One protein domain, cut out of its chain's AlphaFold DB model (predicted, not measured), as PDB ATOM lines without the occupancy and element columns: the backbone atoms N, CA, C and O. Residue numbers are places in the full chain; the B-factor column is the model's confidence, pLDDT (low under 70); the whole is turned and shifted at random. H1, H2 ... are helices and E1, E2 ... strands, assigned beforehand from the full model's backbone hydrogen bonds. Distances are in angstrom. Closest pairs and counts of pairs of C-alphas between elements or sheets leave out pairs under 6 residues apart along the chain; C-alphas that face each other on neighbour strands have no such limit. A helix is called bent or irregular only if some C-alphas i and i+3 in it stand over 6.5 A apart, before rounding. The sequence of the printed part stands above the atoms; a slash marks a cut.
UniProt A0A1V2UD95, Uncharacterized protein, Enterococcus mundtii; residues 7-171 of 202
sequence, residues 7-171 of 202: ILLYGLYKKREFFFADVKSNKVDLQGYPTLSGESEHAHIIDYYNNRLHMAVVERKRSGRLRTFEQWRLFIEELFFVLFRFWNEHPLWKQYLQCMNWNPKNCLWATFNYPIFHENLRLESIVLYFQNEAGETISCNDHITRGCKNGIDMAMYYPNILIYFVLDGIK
ATOM      1  N   ILE A   7      46.128 -50.758  14.594       80.38
ATOM      2  CA  ILE A   7      44.787 -50.167  14.507       80.38
ATOM      3  C   ILE A   7      44.601 -49.086  15.573       80.38
ATOM      4  O   ILE A   7      44.864 -49.314  16.754       80.38
ATOM      5  N   LEU A   8      44.064 -47.940  15.148       84.75
ATOM      6  CA  LEU A   8      43.532 -46.867  15.979       84.75
ATOM      7  C   LEU A   8      42.000 -46.788  15.854       84.75
ATOM      8  O   LEU A   8      41.458 -46.575  14.772       84.75
ATOM      9  N   LEU A   9      41.288 -46.887  16.971       84.00
ATOM     10  CA  LEU A   9      39.840 -46.743  17.074       84.00
ATOM     11  C   LEU A   9      39.462 -45.294  17.425       84.00
ATOM     12  O   LEU A   9      39.825 -44.754  18.476       84.00
ATOM     13  N   TYR A  10      38.657 -44.673  16.566       82.94
ATOM     14  CA  TYR A  10      38.053 -43.353  16.772       82.94
ATOM     15  C   TYR A  10      36.548 -43.477  16.958       82.94
ATOM     16  O   TYR A  10      35.909 -44.251  16.264       82.94
ATOM     17  N   GLY A  11      35.959 -42.708  17.871       78.31
ATOM     18  CA  GLY A  11      34.526 -42.790  18.154       78.31
ATOM     19  C   GLY A  11      34.199 -42.512  19.616       78.31
ATOM     20  O   GLY A  11      35.071 -42.155  20.406       78.31
ATOM     21  N   LEU A  12      32.930 -42.673  19.985       78.69
ATOM     22  CA  LEU A  12      32.489 -42.523  21.375       78.69
ATOM     23  C   LEU A  12      33.013 -43.682  22.236       78.69
ATOM     24  O   LEU A  12      32.990 -44.827  21.793       78.69
ATOM     25  N   TYR A  13      33.428 -43.390  23.477       77.50
ATOM     26  CA  TYR A  13      34.096 -44.343  24.380       77.50
ATOM     27  C   TYR A  13      33.411 -45.720  24.441       77.50
ATOM     28  O   TYR A  13      33.969 -46.687  23.937       77.50
ATOM     29  N   LYS A  14      32.155 -45.782  24.910       79.62
ATOM     30  CA  LYS A  14      31.392 -47.041  25.026       79.62
ATOM     31  C   LYS A  14      31.251 -47.807  23.707       79.62
ATOM     32  O   LYS A  14      31.107 -49.019  23.702       79.62
ATOM     33  N   LYS A  15      31.224 -47.103  22.574       81.38
ATOM     34  CA  LYS A  15      31.050 -47.729  21.258       81.38
ATOM     35  C   LYS A  15      32.339 -48.368  20.768       81.38
ATOM     36  O   LYS A  15      32.286 -49.459  20.215       81.38
ATOM     37  N   ARG A  16      33.482 -47.722  21.017       85.00
ATOM     38  CA  ARG A  16      34.798 -48.313  20.746       85.00
ATOM     39  C   ARG A  16      35.023 -49.576  21.575       85.00
ATOM     40  O   ARG A  16      35.548 -50.534  21.029       85.00
ATOM     41  N   GLU A  17      34.558 -49.593  22.823       83.06
ATOM     42  CA  GLU A  17      34.635 -50.762  23.708       83.06
ATOM     43  C   GLU A  17      33.836 -51.956  23.176       83.06
ATOM     44  O   GLU A  17      34.384 -53.045  22.998       83.06
ATOM     45  N   PHE A  18      32.565 -51.747  22.812       83.56
ATOM     46  CA  PHE A  18      31.764 -52.807  22.189       83.56
ATOM     47  C   PHE A  18      32.366 -53.291  20.868       83.56
ATOM     48  O   PHE A  18      32.484 -54.494  20.657       83.56
ATOM     49  N   PHE A  19      32.807 -52.365  20.009       83.69
ATOM     50  CA  PHE A  19      33.446 -52.714  18.742       83.69
ATOM     51  C   PHE A  19      34.719 -53.546  18.953       83.69
ATOM     52  O   PHE A  19      34.905 -54.565  18.292       83.69
ATOM     53  N   PHE A  20      35.577 -53.154  19.900       84.12
ATOM     54  CA  PHE A  20      36.783 -53.903  20.251       84.12
ATOM     55  C   PHE A  20      36.442 -55.335  20.695       84.12
ATOM     56  O   PHE A  20      37.048 -56.293  20.209       84.12
ATOM     57  N   ALA A  21      35.443 -55.498  21.568       84.31
ATOM     58  CA  ALA A  21      34.991 -56.807  22.036       84.31
ATOM     59  C   ALA A  21      34.400 -57.674  20.906       84.31
ATOM     60  O   ALA A  21      34.653 -58.882  20.844       84.31
ATOM     61  N   ASP A  22      33.640 -57.076  19.990       85.38
ATOM     62  CA  ASP A  22      33.038 -57.788  18.860       85.38
ATOM     63  C   ASP A  22      34.090 -58.237  17.831       85.38
ATOM     64  O   ASP A  22      34.009 -59.360  17.331       85.38
ATOM     65  N   VAL A  23      35.136 -57.438  17.592       81.25
ATOM     66  CA  VAL A  23      36.295 -57.864  16.787       81.25
ATOM     67  C   VAL A  23      37.061 -58.994  17.487       81.25
ATOM     68  O   VAL A  23      37.364 -60.006  16.862       81.25
ATOM     69  N   LYS A  24      37.335 -58.885  18.797       82.31
ATOM     70  CA  LYS A  24      38.032 -59.939  19.566       82.31
ATOM     71  C   LYS A  24      37.273 -61.265  19.620       82.31
ATOM     72  O   LYS A  24      37.896 -62.318  19.705       82.31
ATOM     73  N   SER A  25      35.945 -61.215  19.583       83.38
ATOM     74  CA  SER A  25      35.080 -62.400  19.574       83.38
ATOM     75  C   SER A  25      34.765 -62.920  18.167       83.38
ATOM     76  O   SER A  25      33.921 -63.805  18.031       83.38
ATOM     77  N   ASN A  26      35.444 -62.412  17.129       80.50
ATOM     78  CA  ASN A  26      35.243 -62.768  15.720       80.50
ATOM     79  C   ASN A  26      33.809 -62.541  15.208       80.50
ATOM     80  O   ASN A  26      33.393 -63.161  14.232       80.50
ATOM     81  N   LYS A  27      33.034 -61.662  15.853       81.50
ATOM     82  CA  LYS A  27      31.709 -61.261  15.354       81.50
ATOM     83  C   LYS A  27      31.809 -60.225  14.241       81.50
ATOM     84  O   LYS A  27      30.920 -60.148  13.402       81.50
ATOM     85  N   VAL A  28      32.876 -59.426  14.258       75.75
ATOM     86  CA  VAL A  28      33.210 -58.462  13.210       75.75
ATOM     87  C   VAL A  28      34.502 -58.919  12.550       75.75
ATOM     88  O   VAL A  28      35.543 -58.984  13.200       75.75
ATOM     89  N   ASP A  29      34.428 -59.214  11.255       73.94
ATOM     90  CA  ASP A  29      35.603 -59.458  10.424       73.94
ATOM     91  C   ASP A  29      36.103 -58.129   9.849       73.94
ATOM     92  O   ASP A  29      35.363 -57.392   9.193       73.94
ATOM     93  N   LEU A  30      37.382 -57.831  10.073       72.81
ATOM     94  CA  LEU A  30      38.046 -56.657   9.520       72.81
ATOM     95  C   LEU A  30      38.472 -56.862   8.052       72.81
ATOM     96  O   LEU A  30      39.394 -56.198   7.600       72.81
ATOM     97  N   GLN A  31      37.815 -57.745   7.292       65.62
ATOM     98  CA  GLN A  31      37.979 -57.930   5.840       65.62
ATOM     99  C   GLN A  31      39.446 -58.106   5.397       65.62
ATOM    100  O   GLN A  31      39.888 -57.527   4.404       65.62
ATOM    101  N   GLY A  32      40.222 -58.895   6.144       60.91
ATOM    102  CA  GLY A  32      41.629 -59.178   5.822       60.91
ATOM    103  C   GLY A  32      42.639 -58.118   6.282       60.91
ATOM    104  O   GLY A  32      43.824 -58.231   5.966       60.91
ATOM    105  N   TYR A  33      42.210 -57.107   7.041       63.59
ATOM    106  CA  TYR A  33      43.111 -56.264   7.828       63.59
ATOM    107  C   TYR A  33      43.548 -56.990   9.117       63.59
ATOM    108  O   TYR A  33      42.860 -57.907   9.570       63.59
ATOM    109  N   PRO A  34      44.701 -56.627   9.706       63.94
ATOM    110  CA  PRO A  34      45.216 -57.297  10.899       63.94
ATOM    111  C   PRO A  34      44.226 -57.243  12.058       63.94
ATOM    112  O   PRO A  34      43.536 -56.251  12.273       63.94
ATOM    113  N   THR A  35      44.172 -58.327  12.824       63.69
ATOM    114  CA  THR A  35      43.427 -58.401  14.081       63.69
ATOM    115  C   THR A  35      43.930 -57.358  15.077       63.69
ATOM    116  O   THR A  35      45.125 -57.082  15.140       63.69
ATOM    117  N   LEU A  36      43.028 -56.819  15.907       69.75
ATOM    118  CA  LEU A  36      43.407 -55.982  17.049       69.75
ATOM    119  C   LEU A  36      44.391 -56.759  17.940       69.75
ATOM    120  O   LEU A  36      44.010 -57.749  18.573       69.75
ATOM    121  N   SER A  37      45.656 -56.345  17.955       61.03
ATOM    122  CA  SER A  37      46.730 -56.953  18.742       61.03
ATOM    123  C   SER A  37      46.762 -56.376  20.163       61.03
ATOM    124  O   SER A  37      46.598 -55.183  20.365       61.03
ATOM    125  N   GLY A  38      46.960 -57.219  21.180       62.78
ATOM    126  CA  GLY A  38      46.965 -56.795  22.589       62.78
ATOM    127  C   GLY A  38      45.683 -57.126  23.358       62.78
ATOM    128  O   GLY A  38      44.658 -57.496  22.785       62.78
ATOM    129  N   GLU A  39      45.759 -57.064  24.686       65.38
ATOM    130  CA  GLU A  39      44.702 -57.542  25.595       65.38
ATOM    131  C   GLU A  39      43.635 -56.482  25.911       65.38
ATOM    132  O   GLU A  39      42.586 -56.809  26.459       65.38
ATOM    133  N   SER A  40      43.880 -55.214  25.560       75.19
ATOM    134  CA  SER A  40      43.035 -54.084  25.954       75.19
ATOM    135  C   SER A  40      42.783 -53.110  24.806       75.19
ATOM    136  O   SER A  40      43.695 -52.761  24.058       75.19
ATOM    137  N   GLU A  41      41.560 -52.580  24.748       76.25
ATOM    138  CA  GLU A  41      41.161 -51.475  23.866       76.25
ATOM    139  C   GLU A  41      42.056 -50.235  23.997       76.25
ATOM    140  O   GLU A  41      42.198 -49.465  23.047       76.25
ATOM    141  N   HIS A  42      42.679 -50.049  25.166       80.19
ATOM    142  CA  HIS A  42      43.524 -48.902  25.479       80.19
ATOM    143  C   HIS A  42      44.714 -48.769  24.526       80.19
ATOM    144  O   HIS A  42      45.091 -47.648  24.192       80.19
ATOM    145  N   ALA A  43      45.239 -49.894  24.031       76.19
ATOM    146  CA  ALA A  43      46.322 -49.915  23.048       76.19
ATOM    147  C   ALA A  43      45.908 -49.355  21.680       76.19
ATOM    148  O   ALA A  43      46.761 -48.980  20.878       76.19
ATOM    149  N   HIS A  44      44.602 -49.250  21.427       80.50
ATOM    150  CA  HIS A  44      44.054 -48.834  20.144       80.50
ATOM    151  C   HIS A  44      43.332 -47.490  20.199       80.50
ATOM    152  O   HIS A  44      42.859 -47.031  19.168       80.50
ATOM    153  N   ILE A  45      43.216 -46.815  21.345       86.00
ATOM    154  CA  ILE A  45      42.508 -45.524  21.427       86.00
ATOM    155  C   ILE A  45      43.470 -44.370  21.705       86.00
ATOM    156  O   ILE A  45      44.239 -44.382  22.664       86.00
ATOM    157  N   ILE A  46      43.385 -43.310  20.895       86.69
ATOM    158  CA  ILE A  46      44.240 -42.117  21.038       86.69
ATOM    159  C   ILE A  46      44.070 -41.430  22.402       86.69
ATOM    160  O   ILE A  46      45.016 -40.866  22.951       86.69
ATOM    161  N   ASP A  47      42.866 -41.513  22.971       85.31
ATOM    162  CA  ASP A  47      42.506 -40.921  24.258       85.31
ATOM    163  C   ASP A  47      43.400 -41.452  25.379       85.31
ATOM    164  O   ASP A  47      43.776 -40.698  26.275       85.31
ATOM    165  N   TYR A  48      43.796 -42.725  25.308       86.25
ATOM    166  CA  TYR A  48      44.687 -43.317  26.296       86.25
ATOM    167  C   TYR A  48      46.067 -42.644  26.277       86.25
ATOM    168  O   TYR A  48      46.562 -42.218  27.323       86.25
ATOM    169  N   TYR A  49      46.650 -42.446  25.091       86.88
ATOM    170  CA  TYR A  49      47.922 -41.733  24.921       86.88
ATOM    171  C   TYR A  49      47.832 -40.288  25.431       86.88
ATOM    172  O   TYR A  49      48.680 -39.845  26.211       86.88
ATOM    173  N   ASN A  50      46.757 -39.574  25.080       88.31
ATOM    174  CA  ASN A  50      46.521 -38.201  25.543       88.31
ATOM    175  C   ASN A  50      46.403 -38.125  27.072       88.31
ATOM    176  O   ASN A  50      47.009 -37.255  27.704       88.31
ATOM    177  N   ASN A  51      45.666 -39.057  27.678       87.94
ATOM    178  CA  ASN A  51      45.467 -39.110  29.124       87.94
ATOM    179  C   ASN A  51      46.765 -39.446  29.858       87.94
ATOM    180  O   ASN A  51      47.078 -38.816  30.866       87.94
ATOM    181  N   ARG A  52      47.564 -40.392  29.355       88.62
ATOM    182  CA  ARG A  52      48.854 -40.747  29.968       88.62
ATOM    183  C   ARG A  52      49.862 -39.607  29.875       88.62
ATOM    184  O   ARG A  52      50.544 -39.333  30.863       88.62
ATOM    185  N   LEU A  53      49.907 -38.903  28.744       90.69
ATOM    186  CA  LEU A  53      50.695 -37.680  28.603       90.69
ATOM    187  C   LEU A  53      50.246 -36.621  29.615       90.69
ATOM    188  O   LEU A  53      51.070 -36.074  30.346       90.69
ATOM    189  N   HIS A  54      48.939 -36.365  29.698       91.94
ATOM    190  CA  HIS A  54      48.384 -35.390  30.630       91.94
ATOM    191  C   HIS A  54      48.707 -35.737  32.089       91.94
ATOM    192  O   HIS A  54      49.184 -34.881  32.833       91.94
ATOM    193  N   MET A  55      48.542 -36.999  32.486       91.50
ATOM    194  CA  MET A  55      48.882 -37.450  33.834       91.50
ATOM    195  C   MET A  55      50.380 -37.321  34.126       91.50
ATOM    196  O   MET A  55      50.740 -36.911  35.227       91.50
ATOM    197  N   ALA A  56      51.260 -37.555  33.146       91.69
ATOM    198  CA  ALA A  56      52.696 -37.323  33.312       91.69
ATOM    199  C   ALA A  56      53.033 -35.841  33.577       91.69
ATOM    200  O   ALA A  56      53.950 -35.553  34.355       91.69
ATOM    201  N   VAL A  57      52.287 -34.907  32.971       93.19
ATOM    202  CA  VAL A  57      52.390 -33.465  33.261       93.19
ATOM    203  C   VAL A  57      51.872 -33.166  34.671       93.19
ATOM    204  O   VAL A  57      52.568 -32.526  35.463       93.19
ATOM    205  N   VAL A  58      50.681 -33.664  35.018       93.75
ATOM    206  CA  VAL A  58      50.040 -33.459  36.330       93.75
ATOM    207  C   VAL A  58      50.919 -33.978  37.471       93.75
ATOM    208  O   VAL A  58      51.155 -33.254  38.437       93.75
ATOM    209  N   GLU A  59      51.452 -35.196  37.359       93.56
ATOM    210  CA  GLU A  59      52.334 -35.818  38.358       93.56
ATOM    211  C   GLU A  59      53.589 -34.976  38.614       93.56
ATOM    212  O   GLU A  59      53.966 -34.717  39.766       93.56
ATOM    213  N   ARG A  60      54.242 -34.501  37.548       93.19
ATOM    214  CA  ARG A  60      55.437 -33.665  37.690       93.19
ATOM    215  C   ARG A  60      55.124 -32.269  38.213       93.19
ATOM    216  O   ARG A  60      55.879 -31.758  39.039       93.19
ATOM    217  N   LYS A  61      54.008 -31.663  37.799       94.50
ATOM    218  CA  LYS A  61      53.571 -30.369  38.337       94.50
ATOM    219  C   LYS A  61      53.251 -30.470  39.825       94.50
ATOM    220  O   LYS A  61      53.755 -29.662  40.603       94.50
ATOM    221  N   ARG A  62      52.502 -31.499  40.235       95.25
ATOM    222  CA  ARG A  62      52.141 -31.754  41.638       95.25
ATOM    223  C   ARG A  62      53.367 -31.989  42.517       95.25
ATOM    224  O   ARG A  62      53.431 -31.460  43.619       95.25
ATOM    225  N   SER A  63      54.360 -32.723  42.015       95.00
ATOM    226  CA  SER A  63      55.623 -32.963  42.732       95.00
ATOM    227  C   SER A  63      56.597 -31.778  42.709       95.00
ATOM    228  O   SER A  63      57.691 -31.876  43.257       95.00
ATOM    229  N   GLY A  64      56.231 -30.652  42.086       93.75
ATOM    230  CA  GLY A  64      57.076 -29.461  42.018       93.75
ATOM    231  C   GLY A  64      58.253 -29.562  41.045       93.75
ATOM    232  O   GLY A  64      59.124 -28.700  41.078       93.75
ATOM    233  N   ARG A  65      58.267 -30.568  40.164       93.44
ATOM    234  CA  ARG A  65      59.297 -30.771  39.129       93.44
ATOM    235  C   ARG A  65      59.006 -30.022  37.822       93.44
ATOM    236  O   ARG A  65      59.729 -30.222  36.860       93.44
ATOM    237  N   LEU A  66      57.938 -29.218  37.781       94.19
ATOM    238  CA  LEU A  66      57.535 -28.348  36.663       94.19
ATOM    239  C   LEU A  66      57.131 -26.960  37.186       94.19
ATOM    240  O   LEU A  66      55.959 -26.565  37.155       94.19
ATOM    241  N   ARG A  67      58.096 -26.246  37.765       90.69
ATOM    242  CA  ARG A  67      57.940 -24.889  38.311       90.69
ATOM    243  C   ARG A  67      58.604 -23.842  37.428       90.69
ATOM    244  O   ARG A  67      57.962 -22.848  37.135       90.69
ATOM    245  N   THR A  68      59.837 -24.095  37.004       91.44
ATOM    246  CA  THR A  68      60.639 -23.135  36.237       91.44
ATOM    247  C   THR A  68      60.619 -23.443  34.747       91.44
ATOM    248  O   THR A  68      60.361 -24.580  34.341       91.44
ATOM    249  N   PHE A  69      60.961 -22.446  33.929       92.38
ATOM    250  CA  PHE A  69      61.164 -22.621  32.489       92.38
ATOM    251  C   PHE A  69      62.103 -23.794  32.169       92.38
ATOM    252  O   PHE A  69      61.770 -24.651  31.354       92.38
ATOM    253  N   GLU A  70      63.242 -23.881  32.858       93.62
ATOM    254  CA  GLU A  70      64.251 -24.912  32.598       93.62
ATOM    255  C   GLU A  70      63.742 -26.330  32.897       93.62
ATOM    256  O   GLU A  70      63.979 -27.263  32.134       93.62
ATOM    257  N   GLN A  71      62.960 -26.490  33.967       94.25
ATOM    258  CA  GLN A  71      62.330 -27.771  34.291       94.25
ATOM    259  C   GLN A  71      61.332 -28.213  33.217       94.25
ATOM    260  O   GLN A  71      61.252 -29.397  32.888       94.25
ATOM    261  N   TRP A  72      60.575 -27.265  32.661       94.44
ATOM    262  CA  TRP A  72      59.675 -27.531  31.543       94.44
ATOM    263  C   TRP A  72      60.420 -27.873  30.262       94.44
ATOM    264  O   TRP A  72      60.034 -28.820  29.578       94.44
ATOM    265  N   ARG A  73      61.494 -27.139  29.966       93.19
ATOM    266  CA  ARG A  73      62.341 -27.382  28.801       93.19
ATOM    267  C   ARG A  73      62.889 -28.806  28.809       93.19
ATOM    268  O   ARG A  73      62.615 -29.555  27.874       93.19
ATOM    269  N   LEU A  74      63.538 -29.206  29.905       93.88
ATOM    270  CA  LEU A  74      64.066 -30.562  30.082       93.88
ATOM    271  C   LEU A  74      62.964 -31.621  29.988       93.88
ATOM    272  O   LEU A  74      63.118 -32.621  29.295       93.88
ATOM    273  N   PHE A  75      61.813 -31.393  30.625       93.31
ATOM    274  CA  PHE A  75      60.693 -32.330  30.555       93.31
ATOM    275  C   PHE A  75      60.173 -32.558  29.129       93.31
ATOM    276  O   PHE A  75      59.861 -33.697  28.777       93.31
ATOM    277  N   ILE A  76      60.048 -31.497  28.325       91.12
ATOM    278  CA  ILE A  76      59.555 -31.597  26.946       91.12
ATOM    279  C   ILE A  76      60.615 -32.238  26.040       91.12
ATOM    280  O   ILE A  76      60.273 -33.089  25.221       91.12
ATOM    281  N   GLU A  77      61.890 -31.882  26.206       89.62
ATOM    282  CA  GLU A  77      63.005 -32.471  25.447       89.62
ATOM    283  C   GLU A  77      63.179 -33.970  25.751       89.62
ATOM    284  O   GLU A  77      63.407 -34.772  24.845       89.62
ATOM    285  N   GLU A  78      62.982 -34.379  27.005       89.50
ATOM    286  CA  GLU A  78      63.118 -35.771  27.453       89.50
ATOM    287  C   GLU A  78      61.798 -36.555  27.433       89.50
ATOM    288  O   GLU A  78      61.734 -37.681  27.939       89.50
ATOM    289  N   LEU A  79      60.728 -36.004  26.844       87.62
ATOM    290  CA  LEU A  79      59.377 -36.575  26.897       87.62
ATOM    291  C   LEU A  79      59.323 -38.036  26.421       87.62
ATOM    292  O   LEU A  79      58.559 -38.851  26.942       87.62
ATOM    293  N   PHE A  80      60.189 -38.382  25.471       84.06
ATOM    294  CA  PHE A  80      60.419 -39.749  25.024       84.06
ATOM    295  C   PHE A  80      60.776 -40.699  26.176       84.06
ATOM    296  O   PHE A  80      60.110 -41.714  26.373       84.06
ATOM    297  N   PHE A  81      61.785 -40.350  26.979       83.62
ATOM    298  CA  PHE A  81      62.250 -41.161  28.109       83.62
ATOM    299  C   PHE A  81      61.238 -41.180  29.247       83.62
ATOM    300  O   PHE A  81      61.029 -42.206  29.891       83.62
ATOM    301  N   VAL A  82      60.552 -40.057  29.459       82.25
ATOM    302  CA  VAL A  82      59.465 -39.958  30.431       82.25
ATOM    303  C   VAL A  82      58.382 -41.006  30.187       82.25
ATOM    304  O   VAL A  82      57.854 -41.591  31.136       82.25
ATOM    305  N   LEU A  83      58.013 -41.187  28.922       81.69
ATOM    306  CA  LEU A  83      56.914 -42.053  28.514       81.69
ATOM    307  C   LEU A  83      57.386 -43.463  28.158       81.69
ATOM    308  O   LEU A  83      56.548 -44.348  28.018       81.69
ATOM    309  N   PHE A  84      58.702 -43.696  28.095       76.75
ATOM    310  CA  PHE A  84      59.306 -44.991  27.783       76.75
ATOM    311  C   PHE A  84      58.790 -46.118  28.684       76.75
ATOM    312  O   PHE A  84      58.534 -47.223  28.216       76.75
ATOM    313  N   ARG A  85      58.516 -45.824  29.965       73.19
ATOM    314  CA  ARG A  85      57.916 -46.790  30.906       73.19
ATOM    315  C   ARG A  85      56.562 -47.357  30.450       73.19
ATOM    316  O   ARG A  85      56.140 -48.380  30.967       73.19
ATOM    317  N   PHE A  86      55.882 -46.697  29.514       70.25
ATOM    318  CA  PHE A  86      54.579 -47.099  28.979       70.25
ATOM    319  C   PHE A  86      54.661 -47.768  27.602       70.25
ATOM    320  O   PHE A  86      53.630 -48.147  27.053       70.25
ATOM    321  N   TRP A  87      55.858 -47.895  27.025       69.75
ATOM    322  CA  TRP A  87      56.048 -48.397  25.662       69.75
ATOM    323  C   TRP A  87      55.777 -49.890  25.522       69.75
ATOM    324  O   TRP A  87      55.188 -50.301  24.529       69.75
ATOM    325  N   ASN A  88      56.147 -50.684  26.529       63.88
ATOM    326  CA  ASN A  88      55.918 -52.131  26.508       63.88
ATOM    327  C   ASN A  88      54.425 -52.491  26.537       63.88
ATOM    328  O   ASN A  88      54.049 -53.578  26.117       63.88
ATOM    329  N   GLU A  89      53.583 -51.583  27.028       65.00
ATOM    330  CA  GLU A  89      52.136 -51.776  27.105       65.00
ATOM    331  C   GLU A  89      51.408 -51.249  25.853       65.00
ATOM    332  O   GLU A  89      50.276 -51.653  25.605       65.00
ATOM    333  N   HIS A  90      52.024 -50.337  25.080       72.06
ATOM    334  CA  HIS A  90      51.338 -49.546  24.046       72.06
ATOM    335  C   HIS A  90      52.270 -49.212  22.863       72.06
ATOM    336  O   HIS A  90      53.053 -48.260  22.953       72.06
ATOM    337  N   PRO A  91      52.168 -49.911  21.718       71.69
ATOM    338  CA  PRO A  91      53.181 -49.867  20.654       71.69
ATOM    339  C   PRO A  91      53.288 -48.518  19.921       71.69
ATOM    340  O   PRO A  91      54.351 -48.180  19.400       71.69
ATOM    341  N   LEU A  92      52.226 -47.705  19.912       82.81
ATOM    342  CA  LEU A  92      52.162 -46.484  19.097       82.81
ATOM    343  C   LEU A  92      52.781 -45.225  19.727       82.81
ATOM    344  O   LEU A  92      52.695 -44.142  19.144       82.81
ATOM    345  N   TRP A  93      53.418 -45.317  20.902       86.12
ATOM    346  CA  TRP A  93      53.985 -44.140  21.580       86.12
ATOM    347  C   TRP A  93      55.036 -43.402  20.748       86.12
ATOM    348  O   TRP A  93      55.111 -42.171  20.797       86.12
ATOM    349  N   LYS A  94      55.848 -44.140  19.985       85.31
ATOM    350  CA  LYS A  94      56.886 -43.549  19.137       85.31
ATOM    351  C   LYS A  94      56.263 -42.658  18.060       85.31
ATOM    352  O   LYS A  94      56.642 -41.496  17.939       85.31
ATOM    353  N   GLN A  95      55.288 -43.187  17.327       88.12
ATOM    354  CA  GLN A  95      54.568 -42.484  16.266       88.12
ATOM    355  C   GLN A  95      53.759 -41.318  16.841       88.12
ATOM    356  O   GLN A  95      53.776 -40.222  16.288       88.12
ATOM    357  N   TYR A  96      53.133 -41.519  18.005       88.88
ATOM    358  CA  TYR A  96      52.408 -40.477  18.726       88.88
ATOM    359  C   TYR A  96      53.294 -39.262  19.032       88.88
ATOM    360  O   TYR A  96      52.915 -38.129  18.725       88.88
ATOM    361  N   LEU A  97      54.490 -39.476  19.590       88.94
ATOM    362  CA  LEU A  97      55.424 -38.391  19.905       88.94
ATOM    363  C   LEU A  97      56.007 -37.725  18.654       88.94
ATOM    364  O   LEU A  97      56.156 -36.505  18.624       88.94
ATOM    365  N   GLN A  98      56.306 -38.503  17.611       89.12
ATOM    366  CA  GLN A  98      56.802 -37.964  16.343       89.12
ATOM    367  C   GLN A  98      55.769 -37.034  15.687       89.12
ATOM    368  O   GLN A  98      56.108 -35.895  15.364       89.12
ATOM    369  N   CYS A  99      54.501 -37.449  15.587       89.19
ATOM    370  CA  CYS A  99      53.430 -36.604  15.044       89.19
ATOM    371  C   CYS A  99      53.182 -35.340  15.874       89.19
ATOM    372  O   CYS A  99      52.980 -34.263  15.309       89.19
ATOM    373  N   MET A 100      53.269 -35.445  17.203       89.00
ATOM    374  CA  MET A 100      53.094 -34.295  18.091       89.00
ATOM    375  C   MET A 100      54.159 -33.219  17.834       89.00
ATOM    376  O   MET A 100      53.855 -32.030  17.882       89.00
ATOM    377  N   ASN A 101      55.390 -33.636  17.526       85.00
ATOM    378  CA  ASN A 101      56.498 -32.733  17.221       85.00
ATOM    379  C   ASN A 101      56.451 -32.182  15.790       85.00
ATOM    380  O   ASN A 101      56.875 -31.052  15.563       85.00
ATOM    381  N   TRP A 102      55.932 -32.943  14.823       87.06
ATOM    382  CA  TRP A 102      55.797 -32.476  13.438       87.06
ATOM    383  C   TRP A 102      54.718 -31.412  13.258       87.06
ATOM    384  O   TRP A 102      54.847 -30.566  12.376       87.06
ATOM    385  N   ASN A 103      53.668 -31.440  14.079       83.25
ATOM    386  CA  ASN A 103      52.600 -30.451  14.037       83.25
ATOM    387  C   ASN A 103      52.796 -29.408  15.152       83.25
ATOM    388  O   ASN A 103      52.491 -29.692  16.314       83.25
ATOM    389  N   PRO A 104      53.211 -28.165  14.831       81.12
ATOM    390  CA  PRO A 104      53.487 -27.141  15.838       81.12
ATOM    391  C   PRO A 104      52.285 -26.795  16.718       81.12
ATOM    392  O   PRO A 104      52.461 -26.222  17.781       81.12
ATOM    393  N   LYS A 105      51.056 -27.115  16.291       83.06
ATOM    394  CA  LYS A 105      49.847 -26.881  17.095       83.06
ATOM    395  C   LYS A 105      49.611 -27.972  18.140       83.06
ATOM    396  O   LYS A 105      48.887 -27.717  19.100       83.06
ATOM    397  N   ASN A 106      50.177 -29.161  17.941       79.88
ATOM    398  CA  ASN A 106      49.992 -30.317  18.816       79.88
ATOM    399  C   ASN A 106      51.100 -30.426  19.873       79.88
ATOM    400  O   ASN A 106      50.912 -31.128  20.863       79.88
ATOM    401  N   CYS A 107      52.235 -29.743  19.691       86.31
ATOM    402  CA  CYS A 107      53.341 -29.798  20.639       86.31
ATOM    403  C   CYS A 107      52.974 -29.173  21.997       86.31
ATOM    404  O   CYS A 107      52.171 -28.238  22.092       86.31
ATOM    405  N   LEU A 108      53.596 -29.670  23.071       89.38
ATOM    406  CA  LEU A 108      53.347 -29.169  24.426       89.38
ATOM    407  C   LEU A 108      53.671 -27.677  24.560       89.38
ATOM    408  O   LEU A 108      52.956 -26.960  25.259       89.38
ATOM    409  N   TRP A 109      54.683 -27.189  23.840       89.69
ATOM    410  CA  TRP A 109      55.013 -25.766  23.816       89.69
ATOM    411  C   TRP A 109      53.837 -24.904  23.359       89.69
ATOM    412  O   TRP A 109      53.573 -23.882  23.979       89.69
ATOM    413  N   ALA A 110      53.048 -25.332  22.373       87.44
ATOM    414  CA  ALA A 110      51.878 -24.563  21.945       87.44
ATOM    415  C   ALA A 110      50.815 -24.410  23.044       87.44
ATOM    416  O   ALA A 110      50.089 -23.421  23.058       87.44
ATOM    417  N   THR A 111      50.729 -25.370  23.968       87.44
ATOM    418  CA  THR A 111      49.765 -25.340  25.080       87.44
ATOM    419  C   THR A 111      50.310 -24.592  26.295       87.44
ATOM    420  O   THR A 111      49.567 -23.886  26.975       87.44
ATOM    421  N   PHE A 112      51.603 -24.744  26.584       91.06
ATOM    422  CA  PHE A 112      52.185 -24.311  27.852       91.06
ATOM    423  C   PHE A 112      53.132 -23.111  27.740       91.06
ATOM    424  O   PHE A 112      53.535 -22.597  28.776       91.06
ATOM    425  N   ASN A 113      53.463 -22.606  26.545       90.81
ATOM    426  CA  ASN A 113      54.448 -21.525  26.391       90.81
ATOM    427  C   ASN A 113      54.140 -20.299  27.267       90.81
ATOM    428  O   ASN A 113      54.983 -19.881  28.055       90.81
ATOM    429  N   TYR A 114      52.914 -19.768  27.186       91.69
ATOM    430  CA  TYR A 114      52.514 -18.615  27.996       91.69
ATOM    431  C   TYR A 114      52.647 -18.880  29.506       91.69
ATOM    432  O   TYR A 114      53.368 -18.128  30.166       91.69
ATOM    433  N   PRO A 115      52.021 -19.929  30.077       92.44
ATOM    434  CA  PRO A 115      52.077 -20.133  31.520       92.44
ATOM    435  C   PRO A 115      53.425 -20.638  32.050       92.44
ATOM    436  O   PRO A 115      53.691 -20.510  33.244       92.44
ATOM    437  N   ILE A 116      54.282 -21.198  31.189       92.06
ATOM    438  CA  ILE A 116      55.680 -21.490  31.524       92.06
ATOM    439  C   ILE A 116      56.467 -20.183  31.632       92.06
ATOM    440  O   ILE A 116      57.158 -19.980  32.624       92.06
ATOM    441  N   PHE A 117      56.349 -19.297  30.638       90.94
ATOM    442  CA  PHE A 117      57.098 -18.039  30.599       90.94
ATOM    443  C   PHE A 117      56.727 -17.094  31.750       90.94
ATOM    444  O   PHE A 117      57.589 -16.404  32.282       90.94
ATOM    445  N   HIS A 118      55.459 -17.099  32.168       90.44
ATOM    446  CA  HIS A 118      54.963 -16.281  33.281       90.44
ATOM    447  C   HIS A 118      54.984 -17.009  34.634       90.44
ATOM    448  O   HIS A 118      54.467 -16.479  35.615       90.44
ATOM    449  N   GLU A 119      55.508 -18.240  34.683       89.69
ATOM    450  CA  GLU A 119      55.563 -19.103  35.874       89.69
ATOM    451  C   GLU A 119      54.226 -19.228  36.640       89.69
ATOM    452  O   GLU A 119      54.185 -19.490  37.843       89.69
ATOM    453  N   ASN A 120      53.096 -19.076  35.944       92.25
ATOM    454  CA  ASN A 120      51.773 -18.928  36.554       92.25
ATOM    455  C   ASN A 120      50.846 -20.131  36.313       92.25
ATOM    456  O   ASN A 120      49.652 -20.055  36.612       92.25
ATOM    457  N   LEU A 121      51.382 -21.251  35.813       94.69
ATOM    458  CA  LEU A 121      50.616 -22.489  35.678       94.69
ATOM    459  C   LEU A 121      50.208 -23.032  37.053       94.69
ATOM    460  O   LEU A 121      51.059 -23.347  37.897       94.69
ATOM    461  N   ARG A 122      48.909 -23.240  37.236       93.69
ATOM    462  CA  ARG A 122      48.273 -23.802  38.427       93.69
ATOM    463  C   ARG A 122      47.728 -25.197  38.138       93.69
ATOM    464  O   ARG A 122      47.480 -25.566  36.990       93.69
ATOM    465  N   LEU A 123      47.589 -25.978  39.204       94.81
ATOM    466  CA  LEU A 123      47.041 -27.327  39.181       94.81
ATOM    467  C   LEU A 123      46.005 -27.454  40.296       94.81
ATOM    468  O   LEU A 123      46.336 -27.242  41.461       94.81
ATOM    469  N   GLU A 124      44.799 -27.873  39.942       93.75
ATOM    470  CA  GLU A 124      43.738 -28.206  40.889       93.75
ATOM    471  C   GLU A 124      43.167 -29.576  40.543       93.75
ATOM    472  O   GLU A 124      42.669 -29.799  39.440       93.75
ATOM    473  N   SER A 125      43.289 -30.529  41.473       91.81
ATOM    474  CA  SER A 125      43.079 -31.949  41.183       91.81
ATOM    475  C   SER A 125      43.921 -32.383  39.970       91.81
ATOM    476  O   SER A 125      45.142 -32.491  40.101       91.81
ATOM    477  N   ILE A 126      43.309 -32.595  38.802       91.81
ATOM    478  CA  ILE A 126      43.968 -32.937  37.531       91.81
ATOM    479  C   ILE A 126      43.928 -31.796  36.503       91.81
ATOM    480  O   ILE A 126      44.512 -31.909  35.434       91.81
ATOM    481  N   VAL A 127      43.254 -30.689  36.805       92.38
ATOM    482  CA  VAL A 127      43.037 -29.597  35.854       92.38
ATOM    483  C   VAL A 127      44.201 -28.615  35.908       92.38
ATOM    484  O   VAL A 127      44.531 -28.084  36.968       92.38
ATOM    485  N   LEU A 128      44.802 -28.356  34.746       94.38
ATOM    486  CA  LEU A 128      45.845 -27.348  34.561       94.38
ATOM    487  C   LEU A 128      45.224 -26.059  34.019       94.38
ATOM    488  O   LEU A 128      44.434 -26.097  33.072       94.38
ATOM    489  N   TYR A 129      45.583 -24.921  34.606       95.38
ATOM    490  CA  TYR A 129      45.084 -23.610  34.188       95.38
ATOM    491  C   TYR A 129      46.061 -22.489  34.547       95.38
ATOM    492  O   TYR A 129      46.986 -22.684  35.334       95.38
ATOM    493  N   PHE A 130      45.847 -21.303  33.994       94.62
ATOM    494  CA  PHE A 130      46.540 -20.073  34.374       94.62
ATOM    495  C   PHE A 130      45.580 -18.886  34.333       94.62
ATOM    496  O   PHE A 130      44.474 -19.006  33.814       94.62
ATOM    497  N   GLN A 131      45.998 -17.749  34.885       94.12
ATOM    498  CA  GLN A 131      45.301 -16.477  34.695       94.12
ATOM    499  C   GLN A 131      46.069 -15.635  33.681       94.12
ATOM    500  O   GLN A 131      47.288 -15.501  33.803       94.12
ATOM    501  N   ASN A 132      45.381 -15.114  32.666       92.69
ATOM    502  CA  ASN A 132      45.984 -14.170  31.725       92.69
ATOM    503  C   ASN A 132      46.117 -12.767  32.351       92.69
ATOM    504  O   ASN A 132      45.693 -12.533  33.485       92.69
ATOM    505  N   GLU A 133      46.682 -11.819  31.602       91.19
ATOM    506  CA  GLU A 133      46.847 -10.421  32.038       91.19
ATOM    507  C   GLU A 133      45.522  -9.719  32.375       91.19
ATOM    508  O   GLU A 133      45.498  -8.820  33.211       91.19
ATOM    509  N   ALA A 134      44.409 -10.152  31.774       93.56
ATOM    510  CA  ALA A 134      43.070  -9.640  32.063       93.56
ATOM    511  C   ALA A 134      42.430 -10.269  33.321       93.56
ATOM    512  O   ALA A 134      41.318  -9.902  33.696       93.56
ATOM    513  N   GLY A 135      43.112 -11.212  33.981       91.62
ATOM    514  CA  GLY A 135      42.608 -11.934  35.152       91.62
ATOM    515  C   GLY A 135      41.675 -13.105  34.825       91.62
ATOM    516  O   GLY A 135      41.115 -13.715  35.737       91.62
ATOM    517  N   GLU A 136      41.512 -13.454  33.547       94.25
ATOM    518  CA  GLU A 136      40.663 -14.561  33.110       94.25
ATOM    519  C   GLU A 136      41.364 -15.905  33.330       94.25
ATOM    520  O   GLU A 136      42.529 -16.084  32.969       94.25
ATOM    521  N   THR A 137      40.636 -16.876  33.883       94.44
ATOM    522  CA  THR A 137      41.133 -18.245  34.061       94.44
ATOM    523  C   THR A 137      41.056 -19.018  32.744       94.44
ATOM    524  O   THR A 137      39.969 -19.304  32.242       94.44
ATOM    525  N   ILE A 138      42.211 -19.416  32.214       93.88
ATOM    526  CA  ILE A 138      42.350 -20.174  30.969       93.88
ATOM    527  C   ILE A 138      42.785 -21.604  31.279       93.88
ATOM    528  O   ILE A 138      43.775 -21.836  31.971       93.88
ATOM    529  N   SER A 139      42.060 -22.579  30.729       91.31
ATOM    530  CA  SER A 139      42.411 -23.997  30.837       91.31
ATOM    531  C   SER A 139      43.548 -24.389  29.885       91.31
ATOM    532  O   SER A 139      43.506 -24.093  28.693       91.31
ATOM    533  N   CYS A 140      44.523 -25.148  30.392       90.00
ATOM    534  CA  CYS A 140      45.617 -25.748  29.624       90.00
ATOM    535  C   CYS A 140      45.320 -27.207  29.255       90.00
ATOM    536  O   CYS A 140      46.049 -28.115  29.654       90.00
ATOM    537  N   ASN A 141      44.245 -27.434  28.500       83.31
ATOM    538  CA  ASN A 141      43.851 -28.773  28.042       83.31
ATOM    539  C   ASN A 141      43.981 -28.950  26.521       83.31
ATOM    540  O   ASN A 141      43.511 -29.943  25.963       83.31
ATOM    541  N   ASP A 142      44.634 -28.006  25.840       82.62
ATOM    542  CA  ASP A 142      44.802 -28.031  24.386       82.62
ATOM    543  C   ASP A 142      45.583 -29.257  23.899       82.62
ATOM    544  O   ASP A 142      45.267 -29.793  22.840       82.62
ATOM    545  N   HIS A 143      46.538 -29.774  24.676       81.44
ATOM    546  CA  HIS A 143      47.245 -31.020  24.351       81.44
ATOM    547  C   HIS A 143      46.323 -32.251  24.381       81.44
ATOM    548  O   HIS A 143      46.582 -33.218  23.671       81.44
ATOM    549  N   ILE A 144      45.222 -32.213  25.143       82.00
ATOM    550  CA  ILE A 144      44.194 -33.266  25.148       82.00
ATOM    551  C   ILE A 144      43.282 -33.097  23.931       82.00
ATOM    552  O   ILE A 144      43.107 -34.029  23.149       82.00
ATOM    553  N   THR A 145      42.723 -31.898  23.736       78.81
ATOM    554  CA  THR A 145      41.742 -31.643  22.667       78.81
ATOM    555  C   THR A 145      42.368 -31.733  21.274       78.81
ATOM    556  O   THR A 145      41.755 -32.267  20.347       78.81
ATOM    557  N   ARG A 146      43.613 -31.265  21.112       77.88
ATOM    558  CA  ARG A 146      44.403 -31.430  19.883       77.88
ATOM    559  C   ARG A 146      45.067 -32.796  19.789       77.88
ATOM    560  O   ARG A 146      45.335 -33.242  18.678       77.88
ATOM    561  N   GLY A 147      45.241 -33.506  20.899       77.50
ATOM    562  CA  GLY A 147      45.705 -34.893  20.902       77.50
ATOM    563  C   GLY A 147      44.833 -35.817  20.040       77.50
ATOM    564  O   GLY A 147      45.341 -36.715  19.376       77.50
ATOM    565  N   CYS A 148      43.528 -35.542  19.933       78.81
ATOM    566  CA  CYS A 148      42.627 -36.246  19.008       78.81
ATOM    567  C   CYS A 148      42.866 -35.921  17.521       78.81
ATOM    568  O   CYS A 148      42.333 -36.592  16.650       78.81
ATOM    569  N   LYS A 149      43.624 -34.877  17.182       84.56
ATOM    570  CA  LYS A 149      44.104 -34.655  15.807       84.56
ATOM    571  C   LYS A 149      45.420 -35.381  15.571       84.56
ATOM    572  O   LYS A 149      45.656 -35.843  14.464       84.56
ATOM    573  N   ASN A 150      46.212 -35.568  16.627       87.31
ATOM    574  CA  ASN A 150      47.471 -36.295  16.559       87.31
ATOM    575  C   ASN A 150      47.286 -37.739  16.071       87.31
ATOM    576  O   ASN A 150      48.068 -38.205  15.257       87.31
ATOM    577  N   GLY A 151      46.227 -38.439  16.499       87.19
ATOM    578  CA  GLY A 151      45.963 -39.790  15.989       87.19
ATOM    579  C   GLY A 151      45.565 -39.822  14.506       87.19
ATOM    580  O   GLY A 151      45.905 -40.781  13.823       87.19
ATOM    581  N   ILE A 152      44.909 -38.775  13.991       87.50
ATOM    582  CA  ILE A 152      44.644 -38.627  12.548       87.50
ATOM    583  C   ILE A 152      45.961 -38.392  11.803       87.50
ATOM    584  O   ILE A 152      46.230 -39.078  10.819       87.50
ATOM    585  N   ASP A 153      46.798 -37.484  12.313       88.50
ATOM    586  CA  ASP A 153      48.134 -37.221  11.772       88.50
ATOM    587  C   ASP A 153      48.957 -38.528  11.727       88.50
ATOM    588  O   ASP A 153      49.564 -38.840  10.704       88.50
ATOM    589  N   MET A 154      48.899 -39.360  12.776       88.75
ATOM    590  CA  MET A 154      49.569 -40.668  12.814       88.75
ATOM    591  C   MET A 154      49.147 -41.573  11.653       88.75
ATOM    592  O   MET A 154      50.005 -42.097  10.953       88.75
ATOM    593  N   ALA A 155      47.857 -41.736  11.385       86.94
ATOM    594  CA  ALA A 155      47.429 -42.593  10.276       86.94
ATOM    595  C   ALA A 155      47.689 -41.990   8.891       86.94
ATOM    596  O   ALA A 155      47.818 -42.720   7.912       86.94
ATOM    597  N   MET A 156      47.784 -40.662   8.794       86.19
ATOM    598  CA  MET A 156      48.177 -39.998   7.552       86.19
ATOM    599  C   MET A 156      49.666 -40.187   7.243       86.19
ATOM    600  O   MET A 156      50.025 -40.369   6.080       86.19
ATOM    601  N   TYR A 157      50.531 -40.125   8.259       87.88
ATOM    602  CA  TYR A 157      51.982 -40.189   8.073       87.88
ATOM    603  C   TYR A 157      52.556 -41.610   8.137       87.88
ATOM    604  O   TYR A 157      53.606 -41.858   7.542       87.88
ATOM    605  N   TYR A 158      51.890 -42.542   8.821       85.94
ATOM    606  CA  TYR A 158      52.350 -43.920   8.980       85.94
ATOM    607  C   TYR A 158      51.420 -44.889   8.236       85.94
ATOM    608  O   TYR A 158      50.332 -45.189   8.724       85.94
ATOM    609  N   PRO A 159      51.836 -45.443   7.080       83.50
ATOM    610  CA  PRO A 159      50.986 -46.311   6.254       83.50
ATOM    611  C   PRO A 159      50.653 -47.664   6.910       83.50
ATOM    612  O   PRO A 159      49.751 -48.375   6.456       83.50
ATOM    613  N   ASN A 160      51.384 -48.026   7.967       83.06
ATOM    614  CA  ASN A 160      51.122 -49.193   8.799       83.06
ATOM    615  C   ASN A 160      50.106 -48.914   9.920       83.06
ATOM    616  O   ASN A 160      49.798 -49.838  10.655       83.06
ATOM    617  N   ILE A 161      49.590 -47.688  10.067       85.44
ATOM    618  CA  ILE A 161      48.535 -47.359  11.032       85.44
ATOM    619  C   ILE A 161      47.207 -47.208  10.284       85.44
ATOM    620  O   ILE A 161      47.070 -46.383   9.384       85.44
ATOM    621  N   LEU A 162      46.206 -47.989  10.680       84.69
ATOM    622  CA  LEU A 162      44.834 -47.897  10.187       84.69
ATOM    623  C   LEU A 162      43.944 -47.221  11.221       84.69
ATOM    624  O   LEU A 162      43.955 -47.603  12.387       84.69
ATOM    625  N   ILE A 163      43.112 -46.269  10.792       83.56
ATOM    626  CA  ILE A 163      42.039 -45.740  11.642       83.56
ATOM    627  C   ILE A 163      40.727 -46.417  11.292       83.56
ATOM    628  O   ILE A 163      40.275 -46.358  10.150       83.56
ATOM    629  N   TYR A 164      40.076 -46.960  12.314       80.88
ATOM    630  CA  TYR A 164      38.680 -47.355  12.265       80.88
ATOM    631  C   TYR A 164      37.839 -46.308  12.983       80.88
ATOM    632  O   TYR A 164      37.945 -46.109  14.196       80.88
ATOM    633  N   PHE A 165      36.990 -45.627  12.219       80.81
ATOM    634  CA  PHE A 165      35.991 -44.729  12.776       80.81
ATOM    635  C   PHE A 165      34.751 -45.534  13.163       80.81
ATOM    636  O   PHE A 165      33.933 -45.890  12.320       80.81
ATOM    637  N   VAL A 166      34.594 -45.778  14.458       77.38
ATOM    638  CA  VAL A 166      33.367 -46.277  15.079       77.38
ATOM    639  C   VAL A 166      32.392 -45.102  15.187       77.38
ATOM    640  O   VAL A 166      32.262 -44.435  16.221       77.38
ATOM    641  N   LEU A 167      31.777 -44.777  14.053       69.88
ATOM    642  CA  LEU A 167      30.775 -43.725  13.937       69.88
ATOM    643  C   LEU A 167      29.430 -44.290  14.369       69.88
ATOM    644  O   LEU A 167      28.939 -45.192  13.715       69.88
ATOM    645  N   ASP A 168      28.814 -43.733  15.413       62.53
ATOM    646  CA  ASP A 168      27.407 -44.017  15.696       62.53
ATOM    647  C   ASP A 168      26.730 -42.911  16.508       62.53
ATOM    648  O   ASP A 168      27.323 -42.307  17.403       62.53
ATOM    649  N   GLY A 169      25.463 -42.645  16.175       50.16
ATOM    650  CA  GLY A 169      24.625 -41.599  16.778       50.16
ATOM    651  C   GLY A 169      24.805 -40.200  16.176       50.16
ATOM    652  O   GLY A 169      24.011 -39.298  16.444       50.16
ATOM    653  N   ILE A 170      25.805 -40.010  15.315       52.59
ATOM    654  CA  ILE A 170      25.932 -38.792  14.523       52.59
ATOM    655  C   ILE A 170      24.962 -38.899  13.353       52.59
ATOM    656  O   ILE A 170      25.145 -39.717  12.452       52.59
ATOM    657  N   LYS A 171      23.948 -38.032  13.319       52.16
ATOM    658  CA  LYS A 171      23.128 -37.835  12.123       52.16
ATOM    659  C   LYS A 171      23.992 -37.207  11.028       52.16
ATOM    660  O   LYS A 171      23.947 -36.001  10.798       52.16
TER     661      LYS A 171
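Overview. This is residues 7 to 171 of the 202 residues of an uncharacterized protein of Enterococcus mundtii (UniProt A0A1V2UD95). What is the main picture? A long helix, H3, runs from a two-strand parallel sheet, E1 and E5, to a small antiparallel sheet, E2, E3 and E4, at the opposite end. H8 and H9 pack on H3, the chain folds back through H4 and H5, and H1 with the loop of residues 25 to 40 lies at the E1 and E5 end. What makes it up? The printed part has 165 residues, with nine named helices and five named strands in the order E1 H1 H2 H3 H4 H5 H6 H7 E2 E3 E4 H8 H9 E5, and its class is mixed, helices and strands. It is compact, with a radius of gyration of the C-alphas of 17.6 A and spans of 54 by 36 by 27 A.

Arrangement. What is on the largest sheet? E2, residues 122 to 124, E3, 127 to 131, and E4, 137 to 139, form a meander, each strand the antiparallel neighbour of the one before, with N 122 and O 129 at 2.8 A and N 130 and O 138 at 2.9 A. H3, residues 46 to 62, and H7, 108 to 117, are on it as two layers, helices on one face of a sheet; the closest C-alphas of H3 and E2 are those of Arg 62 and Leu 123, 7.2 A. H4, residues 69 to 77, touches H7 at a shallow tilt of 11 degrees, opposite ways, closest at the C-alphas of Phe 69 and Ile 116, 5.7 A. What touches H3? With residues 46 to 50 alone it touches H9, residues 147 to 157, at a steep tilt of 50 degrees, closest at the C-alphas of Asn 50 and Gly 147, 5.8 A; with 47 to 54 alone it touches H8, residues 142 to 145. H5, residues 79 to 84, only just touches H3, with 3 pairs of C-alphas within 8 A, and forms a helical hairpin with H6, residues 93 to 102. What is at the other sheet? E1, residues 7 to 11, and E5, 161 to 166, are parallel, with N 8 and O 162 at 2.8 A. The closest C-alphas of H1, residues 13 to 24, and E5 are those of Arg 16 and Val 166, 6.2 A; H2, residues 41 to 44, only just touches H1, with 3 pairs within 8 A. How are the helix backbones? Every O i to N i+4 pair is within hydrogen-bond range in H1, H3, H4, H5 and H6, against 4 of 6 in H7, irregular with C-alphas 111 and 114 at 7.8 A, and 6 of 7 in H9; H2 and H8 are too short for such a pair.

Along the chain. Where are the ends? C-alpha 7, in E1, is at (44.787, -50.167, 14.507), and E5 ends with C-alpha 166 at (33.367, -46.277, 15.079). Which elements are long? From first to last C-alpha H3 measures 24.4 A, H1 16.8 A and E5 15.7 A.

Size, cuts and confidence. How far does it reach? The two C-alphas farthest apart, those of Asn 26 and Ala 134, are 56.1 A apart, and the printed part has no cut. Where is it uncertain? H1 to H2 is a long link of 16 residues, and pLDDT is under 70 at residues 31 to 39, 87 to 89 and 167 to 171.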